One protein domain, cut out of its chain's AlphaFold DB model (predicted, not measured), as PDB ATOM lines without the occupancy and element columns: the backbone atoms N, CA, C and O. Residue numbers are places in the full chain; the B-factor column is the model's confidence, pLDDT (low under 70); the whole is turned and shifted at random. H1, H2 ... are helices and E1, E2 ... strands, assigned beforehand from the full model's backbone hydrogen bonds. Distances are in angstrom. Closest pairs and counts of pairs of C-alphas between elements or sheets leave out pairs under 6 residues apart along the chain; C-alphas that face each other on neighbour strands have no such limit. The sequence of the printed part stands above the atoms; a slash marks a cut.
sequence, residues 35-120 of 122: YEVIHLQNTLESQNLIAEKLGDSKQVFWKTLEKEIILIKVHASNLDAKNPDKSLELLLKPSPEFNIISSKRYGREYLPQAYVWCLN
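Overview. This is residues 35 to 120 of the 122 residues of an uncharacterized protein of Cecembia rubra (UniProt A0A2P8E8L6). The model is a twisted wall of four strands with H1 and the short H2 over one face, while the last stretch, residues 108 to 120, folds back to put H3 by the other face. From the end of E3 a loop runs out, and its residues 77 to 83 stick out from the body. The printed part has 86 residues, with three named helices and four named strands in the order E1 H1 E2 E3 H2 E4 H3. The sheet's order is E2 E3 E1 E4, all antiparallel, and the class is mixed, helices and strands. The whole is compact, with a radius of gyration of the C-alphas of 12.8 A and spans of 38 by 29 by 22 A.

Along the chain. Find C-alpha 35 at (10.965, 310.632, 62.126); from there strand E1 runs 19.6 A to residue 41. H1, residues 44 to 54, covers 15.3 A. Next come E2, residues 60 to 64, and E3, residues 68 to 75, which is 22.3 A long and begins at C-alpha 68, (23.025, 297.203, 63.082). Helix H2 is residues 88 to 92, and E4 is residues 100 to 107, 20.9 A long. H3, residues 117 to 120, ends at C-alpha 120, (22.694, 318.083, 61.820).

Arrangement. Start with the sheet, which is twisted, its C-alphas up to 4.5 A off the best plane. E1 and E3 are antiparallel at 160 degrees; look at N 38 and O 71, 2.8 A apart and within hydrogen-bond range. E1 and E4 pair likewise at 166 degrees, with N 37 and O 104 at 2.8 A. E2 and E3 form a hairpin, with N 72 and O 61 at 2.7 A. H1 is on the sheet at a height of 9.7 A, over E3, and runs along the strands at 10 degrees to E3 on the local plane; Leu 54 and Val 60 are the closest C-alphas of H1 and E2, 7.1 A apart. H2 only grazes the sheet; its closest C-alphas to E3 are those of Leu 88 and Lys 73, 6.8 A. H1 and H2 are near each other. H3 only grazes the sheet too, with the C-alphas of Cys 118 and Phe 61 of E2 at 6.0 A. H1 and H3 are apart. There are two split strand-helix-strand units, each of two strands that run the same way in the sheet but are not neighbours, with a helix between them along the chain: E1, H1, E2, with E3 between the two strands in the sheet, and E3, H2, E4, with E1 between the two strands in the sheet; the crossover of each is right-handed. Each O i to N i+4 pair in H1 and H2 is within hydrogen-bond range; H3 is too short for one.

Size, cuts and confidence. Look for the two C-alphas farthest apart at Glu 66 and Asp 80, 39.2 A. The printed part has no cut. The link from E3 to H2, 12 residues, is long. Mean pLDDT of the printed part is 79.6; residues 55 to 58, 76 to 85 and 94 are under 70.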
ATOM      1  N   TYR A  35       9.752 311.367  62.435       86.62
ATOM      2  CA  TYR A  35      10.965 310.632  62.126       86.62
ATOM      3  C   TYR A  35      10.658 309.144  62.218       86.62
ATOM      4  O   TYR A  35      10.268 308.654  63.275       86.62
ATOM      5  N   GLU A  36      10.815 308.419  61.119       89.56
ATOM      6  CA  GLU A  36      10.702 306.963  61.087       89.56
ATOM      7  C   GLU A  36      12.105 306.365  61.153       89.56
ATOM      8  O   GLU A  36      12.911 306.574  60.252       89.56
ATOM      9  N   VAL A  37      12.391 305.660  62.245       91.12
ATOM     10  CA  VAL A  37      13.684 305.049  62.550       91.12
ATOM     11  C   VAL A  37      13.550 303.539  62.419       91.12
ATOM     12  O   VAL A  37      12.753 302.926  63.130       91.12
ATOM     13  N   ILE A  38      14.343 302.940  61.537       91.69
ATOM     14  CA  ILE A  38      14.398 301.498  61.310       91.69
ATOM     15  C   ILE A  38      15.794 300.993  61.632       91.69
ATOM     16  O   ILE A  38      16.791 301.519  61.147       91.69
ATOM     17  N   HIS A  39      15.843 299.948  62.445       92.00
ATOM     18  CA  HIS A  39      17.050 299.211  62.762       92.00
ATOM     19  C   HIS A  39      17.056 297.948  61.919       92.00
ATOM     20  O   HIS A  39      16.136 297.132  62.006       92.00
ATOM     21  N   LEU A  40      18.096 297.787  61.117       90.44
ATOM     22  CA  LEU A  40      18.343 296.594  60.325       90.44
ATOM     23  C   LEU A  40      19.535 295.837  60.883       90.44
ATOM     24  O   LEU A  40      20.464 296.434  61.422       90.44
ATOM     25  N   GLN A  41      19.542 294.523  60.704       90.00
ATOM     26  CA  GLN A  41      20.739 293.735  60.948       90.00
ATOM     27  C   GLN A  41      21.863 294.191  60.019       90.00
ATOM     28  O   GLN A  41      21.664 294.346  58.815       90.00
ATOM     29  N   ASN A  42      23.058 294.395  60.577       88.19
ATOM     30  CA  ASN A  42      24.204 294.738  59.757       88.19
ATOM     31  C   ASN A  42      24.740 293.492  59.041       88.19
ATOM     32  O   ASN A  42      25.392 292.643  59.648       88.19
ATOM     33  N   THR A  43      24.473 293.404  57.741       86.12
ATOM     34  CA  THR A  43      25.110 292.456  56.826       86.12
ATOM     35  C   THR A  43      25.763 293.221  55.680       86.12
ATOM     36  O   THR A  43      25.320 294.312  55.316       86.12
ATOM     37  N   LEU A  44      26.823 292.654  55.095       83.00
ATOM     38  CA  LEU A  44      27.509 293.263  53.948       83.00
ATOM     39  C   LEU A  44      26.533 293.511  52.782       83.00
ATOM     40  O   LEU A  44      26.564 294.562  52.148       83.00
ATOM     41  N   GLU A  45      25.620 292.567  52.556       83.12
ATOM     42  CA  GLU A  45      24.562 292.671  51.548       83.12
ATOM     43  C   GLU A  45      23.600 293.827  51.844       83.12
ATOM     44  O   GLU A  45      23.322 294.627  50.953       83.12
ATOM     45  N   SER A  46      23.160 293.985  53.099       83.12
ATOM     46  CA  SER A  46      22.283 295.094  53.494       83.12
ATOM     47  C   SER A  46      22.938 296.460  53.280       83.12
ATOM     48  O   SER A  46      22.274 297.380  52.809       83.12
ATOM     49  N   GLN A  47      24.234 296.607  53.579       84.50
ATOM     50  CA  GLN A  47      24.952 297.868  53.356       84.50
ATOM     51  C   GLN A  47      25.020 298.232  51.868       84.50
ATOM     52  O   GLN A  47      24.716 299.367  51.501       84.50
ATOM     53  N   ASN A  48      25.372 297.267  51.013       83.25
ATOM     54  CA  ASN A  48      25.460 297.480  49.568       83.25
ATOM     55  C   ASN A  48      24.093 297.835  48.976       83.25
ATOM     56  O   ASN A  48      23.979 298.785  48.206       83.25
ATOM     57  N   LEU A  49      23.048 297.121  49.395       81.44
ATOM     58  CA  LEU A  49      21.689 297.343  48.920       81.44
ATOM     59  C   LEU A  49      21.129 298.700  49.381       81.44
ATOM     60  O   LEU A  49      20.395 299.350  48.641       81.44
ATOM     61  N   ILE A  50      21.477 299.154  50.591       83.56
ATOM     62  CA  ILE A  50      21.135 300.500  51.081       83.56
ATOM     63  C   ILE A  50      21.854 301.564  50.261       83.56
ATOM     64  O   ILE A  50      21.210 302.510  49.816       83.56
ATOM     65  N   ALA A  51      23.155 301.403  50.018       81.50
ATOM     66  CA  ALA A  51      23.909 302.337  49.190       81.50
ATOM     67  C   ALA A  51      23.335 302.425  47.764       81.50
ATOM     68  O   ALA A  51      23.203 303.522  47.230       81.50
ATOM     69  N   GLU A  52      22.918 301.297  47.182       80.25
ATOM     70  CA  GLU A  52      22.297 301.239  45.854       80.25
ATOM     71  C   GLU A  52      20.894 301.867  45.828       80.25
ATOM     72  O   GLU A  52      20.593 302.694  44.967       80.25
ATOM     73  N   LYS A  53      20.018 301.483  46.766       74.88
ATOM     74  CA  LYS A  53      18.601 301.889  46.757       74.88
ATOM     75  C   LYS A  53      18.357 303.280  47.321       74.88
ATOM     76  O   LYS A  53      17.410 303.944  46.901       74.88
ATOM     77  N   LEU A  54      19.126 303.678  48.330       75.44
ATOM     78  CA  LEU A  54      18.909 304.919  49.069       75.44
ATOM     79  C   LEU A  54      19.933 305.995  48.716       75.44
ATOM     80  O   LEU A  54      19.561 307.162  48.794       75.44
ATOM     81  N   GLY A  55      21.140 305.631  48.262       67.12
ATOM     82  CA  GLY A  55      22.136 306.552  47.695       67.12
ATOM     83  C   GLY A  55      22.228 307.906  48.412       67.12
ATOM     84  O   GLY A  55      22.172 307.977  49.640       67.12
ATOM     85  N   ASP A  56      22.297 308.989  47.634       62.19
ATOM     86  CA  ASP A  56      22.280 310.379  48.122       62.19
ATOM     87  C   ASP A  56      20.849 310.915  48.351       62.19
ATOM     88  O   ASP A  56      20.544 312.087  48.090       62.19
ATOM     89  N   SER A  57      19.913 310.065  48.788       67.56
ATOM     90  CA  SER A  57      18.552 310.510  49.084       67.56
ATOM     91  C   SER A  57      18.562 311.543  50.207       67.56
ATOM     92  O   SER A  57      18.821 311.238  51.368       67.56
ATOM     93  N   LYS A  58      18.171 312.779  49.882       65.75
ATOM     94  CA  LYS A  58      18.076 313.892  50.846       65.75
ATOM     95  C   LYS A  58      17.016 313.687  51.941       65.75
ATOM     96  O   LYS A  58      16.894 314.517  52.837       65.75
ATOM     97  N   GLN A  59      16.203 312.635  51.841       72.56
ATOM     98  CA  GLN A  59      15.066 312.374  52.732       72.56
ATOM     99  C   GLN A  59      15.297 311.195  53.685       72.56
ATOM    100  O   GLN A  59      14.557 311.052  54.662       72.56
ATOM    101  N   VAL A  60      16.307 310.360  53.413       81.94
ATOM    102  CA  VAL A  60      16.636 309.180  54.218       81.94
ATOM    103  C   VAL A  60      18.095 309.254  54.642       81.94
ATOM    104  O   VAL A  60      19.005 309.130  53.831       81.94
ATOM    105  N   PHE A  61      18.308 309.423  55.938       86.94
ATOM    106  CA  PHE A  61      19.617 309.376  56.570       86.94
ATOM    107  C   PHE A  61      19.915 307.956  57.008       86.94
ATOM    108  O   PHE A  61      19.021 307.240  57.459       86.94
ATOM    109  N   TRP A  62      21.172 307.546  56.927       88.62
ATOM    110  CA  TRP A  62      21.549 306.216  57.367       88.62
ATOM    111  C   TRP A  62      22.939 306.195  57.977       88.62
ATOM    112  O   TRP A  62      23.788 307.031  57.669       88.62
ATOM    113  N   LYS A  63      23.143 305.263  58.904       88.69
ATOM    114  CA  LYS A  63      24.415 305.072  59.590       88.69
ATOM    115  C   LYS A  63      24.625 303.602  59.905       88.69
ATOM    116  O   LYS A  63      23.753 302.950  60.476       88.69
ATOM    117  N   THR A  64      25.817 303.116  59.596       88.00
ATOM    118  CA  THR A  64      26.256 301.769  59.958       88.00
ATOM    119  C   THR A  64      26.898 301.775  61.344       88.00
ATOM    120  O   THR A  64      27.783 302.587  61.624       88.00
ATOM    121  N   LEU A  65      26.457 300.865  62.207       87.44
ATOM    122  CA  LEU A  65      27.092 300.508  63.477       87.44
ATOM    123  C   LEU A  65      27.607 299.064  63.399       87.44
ATOM    124  O   LEU A  65      27.283 298.329  62.471       87.44
ATOM    125  N   GLU A  66      28.388 298.621  64.386       85.06
ATOM    126  CA  GLU A  66      28.996 297.279  64.377       85.06
ATOM    127  C   GLU A  66      27.979 296.139  64.196       85.06
ATOM    128  O   GLU A  66      28.267 295.167  63.506       85.06
ATOM    129  N   LYS A  67      26.785 296.255  64.794       87.25
ATOM    130  CA  LYS A  67      25.771 295.181  64.815       87.25
ATOM    131  C   LYS A  67      24.512 295.486  64.008       87.25
ATOM    132  O   LYS A  67      23.775 294.568  63.655       87.25
ATOM    133  N   GLU A  68      24.258 296.755  63.720       90.62
ATOM    134  CA  GLU A  68      23.025 297.203  63.082       90.62
ATOM    135  C   GLU A  68      23.268 298.359  62.114       90.62
ATOM    136  O   GLU A  68      24.260 299.081  62.212       90.62
ATOM    137  N   ILE A  69      22.342 298.534  61.181       89.62
ATOM    138  CA  ILE A  69      22.270 299.700  60.308       89.62
ATOM    139  C   ILE A  69      21.021 300.472  60.707       89.62
ATOM    140  O   ILE A  69      19.923 299.915  60.744       89.62
ATOM    141  N   ILE A  70      21.191 301.750  61.025       91.50
ATOM    142  CA  ILE A  70      20.092 302.633  61.404       91.50
ATOM    143  C   ILE A  70      19.714 303.448  60.178       91.50
ATOM    144  O   ILE A  70      20.551 304.150  59.613       91.50
ATOM    145  N   LEU A  71      18.445 303.377  59.803       90.81
ATOM    146  CA  LEU A  71      17.840 304.170  58.748       90.81
ATOM    147  C   LEU A  71      16.835 305.138  59.359       90.81
ATOM    148  O   LEU A  71      16.018 304.741  60.187       90.81
ATOM    149  N   ILE A  72      16.874 306.398  58.945       89.44
ATOM    150  CA  ILE A  72      15.999 307.447  59.455       89.44
ATOM    151  C   ILE A  72      15.399 308.209  58.287       89.44
ATOM    152  O   ILE A  72      16.103 308.904  57.559       89.44
ATOM    153  N   LYS A  73      14.082 308.126  58.143       87.12
ATOM    154  CA  LYS A  73      13.323 308.921  57.182       87.12
ATOM    155  C   LYS A  73      12.618 310.065  57.885       87.12
ATOM    156  O   LYS A  73      11.959 309.845  58.902       87.12
ATOM    157  N   VAL A  74      12.725 311.267  57.325       83.81
ATOM    158  CA  VAL A  74      12.002 312.431  57.848       83.81
ATOM    159  C   VAL A  74      10.770 312.690  56.999       83.81
ATOM    160  O   VAL A  74      10.874 313.078  55.837       83.81
ATOM    161  N   HIS A  75       9.599 312.501  57.593       78.38
ATOM    162  CA  HIS A  75       8.317 312.799  56.972       78.38
ATOM    163  C   HIS A  75       8.007 314.281  57.192       78.38
ATOM    164  O   HIS A  75       7.740 314.713  58.317       78.38
ATOM    165  N   ALA A  76       8.114 315.069  56.119       68.06
ATOM    166  CA  ALA A  76       7.773 316.486  56.134       68.06
ATOM    167  C   ALA A  76       6.253 316.649  56.129       68.06
ATOM    168  O   ALA A  76       5.558 316.159  55.238       68.06
ATOM    169  N   SER A  77       5.744 317.371  57.112       61.28
ATOM    170  CA  SER A  77       4.312 317.515  57.319       61.28
ATOM    171  C   SER A  77       3.772 318.748  56.586       61.28
ATOM    172  O   SER A  77       3.223 319.661  57.191       61.28
ATOM    173  N   ASN A  78       3.975 318.807  55.269       60.00
ATOM    174  CA  ASN A  78       3.384 319.861  54.443       60.00
ATOM    175  C   ASN A  78       2.002 319.416  53.953       60.00
ATOM    176  O   ASN A  78       1.873 318.346  53.360       60.00
ATOM    177  N   LEU A  79       0.990 320.271  54.145       50.91
ATOM    178  CA  LEU A  79      -0.384 320.090  53.644       50.91
ATOM    179  C   LEU A  79      -0.450 319.815  52.127       50.91
ATOM    180  O   LEU A  79      -1.345 319.108  51.675       50.91
ATOM    181  N   ASP A  80       0.530 320.312  51.364       52.00
ATOM    182  CA  ASP A  80       0.631 320.159  49.905       52.00
ATOM    183  C   ASP A  80       1.589 319.043  49.445       52.00
ATOM    184  O   ASP A  80       1.894 318.930  48.253       52.00
ATOM    185  N   ALA A  81       2.100 318.204  50.358       55.69
ATOM    186  CA  ALA A  81       2.954 317.076  49.994       55.69
ATOM    187  C   ALA A  81       2.141 316.029  49.207       55.69
ATOM    188  O   ALA A  81       1.553 315.105  49.759       55.69
ATOM    189  N   LYS A  82       2.121 316.172  47.878       44.53
ATOM    190  CA  LYS A  82       1.384 315.332  46.914       44.53
ATOM    191  C   LYS A  82       1.827 313.865  46.826       44.53
ATOM    192  O   LYS A  82       1.352 313.154  45.947       44.53
ATOM    193  N   ASN A  83       2.687 313.388  47.718       50.53
ATOM    194  CA  ASN A  83       3.024 311.975  47.798       50.53
ATOM    195  C   ASN A  83       2.824 311.484  49.230       50.53
ATOM    196  O   ASN A  83       3.439 312.044  50.138       50.53
ATOM    197  N   PRO A  84       2.035 310.416  49.452       53.12
ATOM    198  CA  PRO A  84       2.171 309.637  50.668       53.12
ATOM    199  C   PRO A  84       3.552 308.993  50.597       53.12
ATOM    200  O   PRO A  84       3.743 307.961  49.949       53.12
ATOM    201  N   ASP A  85       4.542 309.669  51.166       65.38
ATOM    202  CA  ASP A  85       5.908 309.198  51.149       65.38
ATOM    203  C   ASP A  85       5.929 307.849  51.877       65.38
ATOM    204  O   ASP A  85       5.629 307.751  53.070       65.38
ATOM    205  N   LYS A  86       6.126 306.764  51.117       71.31
ATOM    206  CA  LYS A  86       5.869 305.408  51.619       71.31
ATOM    207  C   LYS A  86       6.748 305.159  52.840       71.31
ATOM    208  O   LYS A  86       7.909 305.568  52.853       71.31
ATOM    209  N   SER A  87       6.197 304.478  53.844       73.12
ATOM    210  CA  SER A  87       6.969 304.040  55.012       73.12
ATOM    211  C   SER A  87       8.263 303.370  54.563       73.12
ATOM    212  O   SER A  87       8.268 302.623  53.578       73.12
ATOM    213  N   LEU A  88       9.345 303.629  55.292       78.06
ATOM    214  CA  LEU A  88      10.632 303.019  55.009       78.06
ATOM    215  C   LEU A  88      10.532 301.481  55.017       78.06
ATOM    216  O   LEU A  88      11.099 300.838  54.144       78.06
ATOM    217  N   GLU A  89       9.697 300.887  55.877       77.31
ATOM    218  CA  GLU A  89       9.426 299.442  55.840       77.31
ATOM    219  C   GLU A  89       8.859 298.988  54.493       77.31
ATOM    220  O   GLU A  89       9.274 297.967  53.960       77.31
ATOM    221  N   LEU A  90       7.918 299.740  53.913       77.94
ATOM    222  CA  LEU A  90       7.315 299.394  52.620       77.94
ATOM    223  C   LEU A  90       8.317 299.505  51.466       77.94
ATOM    224  O   LEU A  90       8.183 298.776  50.487       77.94
ATOM    225  N   LEU A  91       9.299 300.404  51.574       73.62
ATOM    226  CA  LEU A  91      10.402 300.507  50.614       73.62
ATOM    227  C   LEU A  91      11.366 299.319  50.727       73.62
ATOM    228  O   LEU A  91      11.929 298.892  49.719       73.62
ATOM    229  N   LEU A  92      11.521 298.772  51.935       76.56
ATOM    230  CA  LEU A  92      12.401 297.641  52.224       76.56
ATOM    231  C   LEU A  92      11.717 296.277  52.006       76.56
ATOM    232  O   LEU A  92      12.396 295.320  51.657       76.56
ATOM    233  N   LYS A  93      10.379 296.192  52.096       74.31
ATOM    234  CA  LYS A  93       9.572 294.977  51.842       74.31
ATOM    235  C   LYS A  93       9.915 294.165  50.584       74.31
ATOM    236  O   LYS A  93       9.843 292.944  50.673       74.31
ATOM    237  N   PRO A  94      10.219 294.761  49.414       66.75
ATOM    238  CA  PRO A  94      10.563 293.978  48.225       66.75
ATOM    239  C   PRO A  94      11.923 293.266  48.310       66.75
ATOM    240  O   PRO A  94      12.251 292.530  47.387       66.75
ATOM    241  N   SER A  95      12.707 293.483  49.370       72.44
ATOM    242  CA  SER A  95      14.032 292.891  49.554       72.44
ATOM    243  C   SER A  95      14.050 291.914  50.733       72.44
ATOM    244  O   SER A  95      14.023 292.365  51.881       72.44
ATOM    245  N   PRO A  96      14.108 290.590  50.489       70.31
ATOM    246  CA  PRO A  96      14.245 289.595  51.555       70.31
ATOM    247  C   PRO A  96      15.592 289.691  52.291       70.31
ATOM    248  O   PRO A  96      15.757 289.078  53.342       70.31
ATOM    249  N   GLU A  97      16.546 290.461  51.760       77.06
ATOM    250  CA  GLU A  97      17.884 290.647  52.325       77.06
ATOM    251  C   GLU A  97      17.890 291.540  53.576       77.06
ATOM    252  O   GLU A  97      18.852 291.529  54.348       77.06
ATOM    253  N   PHE A  98      16.820 292.312  53.801       82.25
ATOM    254  CA  PHE A  98      16.703 293.173  54.972       82.25
ATOM    255  C   PHE A  98      16.040 292.447  56.135       82.25
ATOM    256  O   PHE A  98      14.828 292.234  56.158       82.25
ATOM    257  N   ASN A  99      16.831 292.158  57.165       85.69
ATOM    258  CA  ASN A  99      16.290 291.719  58.441       85.69
ATOM    259  C   ASN A  99      16.013 292.932  59.341       85.69
ATOM    260  O   ASN A  99      16.940 293.552  59.871       85.69
ATOM    261  N   ILE A 100      14.734 293.284  59.490       87.00
ATOM    262  CA  ILE A 100      14.292 294.408  60.319       87.00
ATOM    263  C   ILE A 100      14.282 293.983  61.789       87.00
ATOM    264  O   ILE A 100      13.464 293.169  62.207       87.00
ATOM    265  N   ILE A 101      15.166 294.580  62.589       89.06
ATOM    266  CA  ILE A 101      15.242 294.370  64.041       89.06
ATOM    267  C   ILE A 101      14.134 295.156  64.741       89.06
ATOM    268  O   ILE A 101      13.455 294.646  65.630       89.06
ATOM    269  N   SER A 102      13.965 296.428  64.373       89.69
ATOM    270  CA  SER A 102      12.908 297.267  64.931       89.69
ATOM    271  C   SER A 102      12.562 298.429  64.013       89.69
ATOM    272  O   SER A 102      13.366 298.846  63.184       89.69
ATOM    273  N   SER A 103      11.359 298.963  64.186       90.38
ATOM    274  CA  SER A 103      10.878 300.138  63.474       90.38
ATOM    275  C   SER A 103      10.015 300.961  64.415       90.38
ATOM    276  O   SER A 103       9.123 300.436  65.087       90.38
ATOM    277  N   LYS A 104      10.344 302.245  64.544       90.19
ATOM    278  CA  LYS A 104       9.685 303.167  65.467       90.19
ATOM    279  C   LYS A 104       9.531 304.531  64.825       90.19
ATOM    280  O   LYS A 104      10.371 304.969  64.044       90.19
ATOM    281  N   ARG A 105       8.459 305.226  65.196       88.31
ATOM    282  CA  ARG A 105       8.214 306.607  64.782       88.31
ATOM    283  C   ARG A 105       8.294 307.534  65.978       88.31
ATOM    284  O   ARG A 105       7.745 307.231  67.034       88.31
ATOM    285  N   TYR A 106       8.954 308.665  65.783       86.69
ATOM    286  CA  TYR A 106       9.147 309.697  66.789       86.69
ATOM    287  C   TYR A 106       8.653 311.032  66.248       86.69
ATOM    288  O   TYR A 106       8.930 311.382  65.104       86.69
ATOM    289  N   GLY A 107       7.944 311.798  67.072       83.50
ATOM    290  CA  GLY A 107       7.809 313.230  66.811       83.50
ATOM    291  C   GLY A 107       9.156 313.919  67.032       83.50
ATOM    292  O   GLY A 107       9.953 313.441  67.840       83.50
ATOM    293  N   ARG A 108       9.398 315.040  66.348       82.31
ATOM    294  CA  ARG A 108      10.637 315.834  66.473       82.31
ATOM    295  C   ARG A 108      11.101 316.043  67.922       82.31
ATOM    296  O   ARG A 108      12.261 315.798  68.224       82.31
ATOM    297  N   GLU A 109      10.184 316.441  68.802       82.94
ATOM    298  CA  GLU A 109      10.431 316.721  70.232       82.94
ATOM    299  C   GLU A 109      10.879 315.481  71.031       82.94
ATOM    300  O   GLU A 109      11.493 315.597  72.086       82.94
ATOM    301  N   TYR A 110      10.566 314.280  70.538       87.00
ATOM    302  CA  TYR A 110      10.782 313.010  71.237       87.00
ATOM    303  C   TYR A 110      11.830 312.130  70.561       87.00
ATOM    304  O   TYR A 110      11.963 310.959  70.925       87.00
ATOM    305  N   LEU A 111      12.549 312.650  69.561       87.50
ATOM    306  CA  LEU A 111      13.604 311.907  68.887       87.50
ATOM    307  C   LEU A 111      14.764 311.665  69.872       87.50
ATOM    308  O   LEU A 111      15.350 312.630  70.364       87.50
ATOM    309  N   PRO A 112      15.128 310.401  70.169       90.25
ATOM    310  CA  PRO A 112      16.240 310.108  71.066       90.25
ATOM    311  C   PRO A 112      17.547 310.784  70.639       90.25
ATOM    312  O   PRO A 112      17.874 310.829  69.453       90.25
ATOM    313  N   GLN A 113      18.354 311.212  71.618       87.06
ATOM    314  CA  GLN A 113      19.641 311.882  71.379       87.06
ATOM    315  C   GLN A 113      20.576 311.082  70.456       87.06
ATOM    316  O   GLN A 113      21.322 311.658  69.668       87.06
ATOM    317  N   ALA A 114      20.498 309.749  70.512       87.19
ATOM    318  CA  ALA A 114      21.259 308.844  69.656       87.19
ATOM    319  C   ALA A 114      20.998 309.035  68.150       87.19
ATOM    320  O   ALA A 114      21.809 308.587  67.342       87.19
ATOM    321  N   TYR A 115      19.903 309.698  67.767       88.94
ATOM    322  CA  TYR A 115      19.488 309.918  66.381       88.94
ATOM    323  C   TYR A 115      19.592 311.379  65.938       88.94
ATOM    324  O   TYR A 115      19.462 311.657  64.754       88.94
ATOM    325  N   VAL A 116      19.897 312.311  66.846       85.94
ATOM    326  CA  VAL A 116      19.963 313.759  66.562       85.94
ATOM    327  C   VAL A 116      20.990 314.111  65.480       85.94
ATOM    328  O   VAL A 116      20.852 315.124  64.803       85.94
ATOM    329  N   TRP A 117      21.986 313.258  65.236       85.75
ATOM    330  CA  TRP A 117      22.930 313.438  64.129       85.75
ATOM    331  C   TRP A 117      22.248 313.518  62.752       85.75
ATOM    332  O   TRP A 117      22.799 314.158  61.862       85.75
ATOM    333  N   CYS A 118      21.056 312.935  62.564       80.75
ATOM    334  CA  CYS A 118      20.316 313.074  61.306       80.75
ATOM    335  C   CYS A 118      19.760 314.492  61.100       80.75
ATOM    336  O   CYS A 118      19.546 314.904  59.966       80.75
ATOM    337  N   LEU A 119      19.576 315.259  62.182       76.88
ATOM    338  CA  LEU A 119      19.140 316.656  62.134       76.88
ATOM    339  C   LEU A 119      20.275 317.588  61.703       76.88
ATOM    340  O   LEU A 119      20.030 318.573  61.018       76.88
ATOM    341  N   ASN A 120      21.509 317.264  62.096       72.69
ATOM    342  CA  ASN A 120      22.694 318.083  61.820       72.69
ATOM    343  C   ASN A 120      23.229 317.915  60.389       72.69
ATOM    344  O   ASN A 120      24.069 318.701  59.966       72.69
TER     345      ASN A 120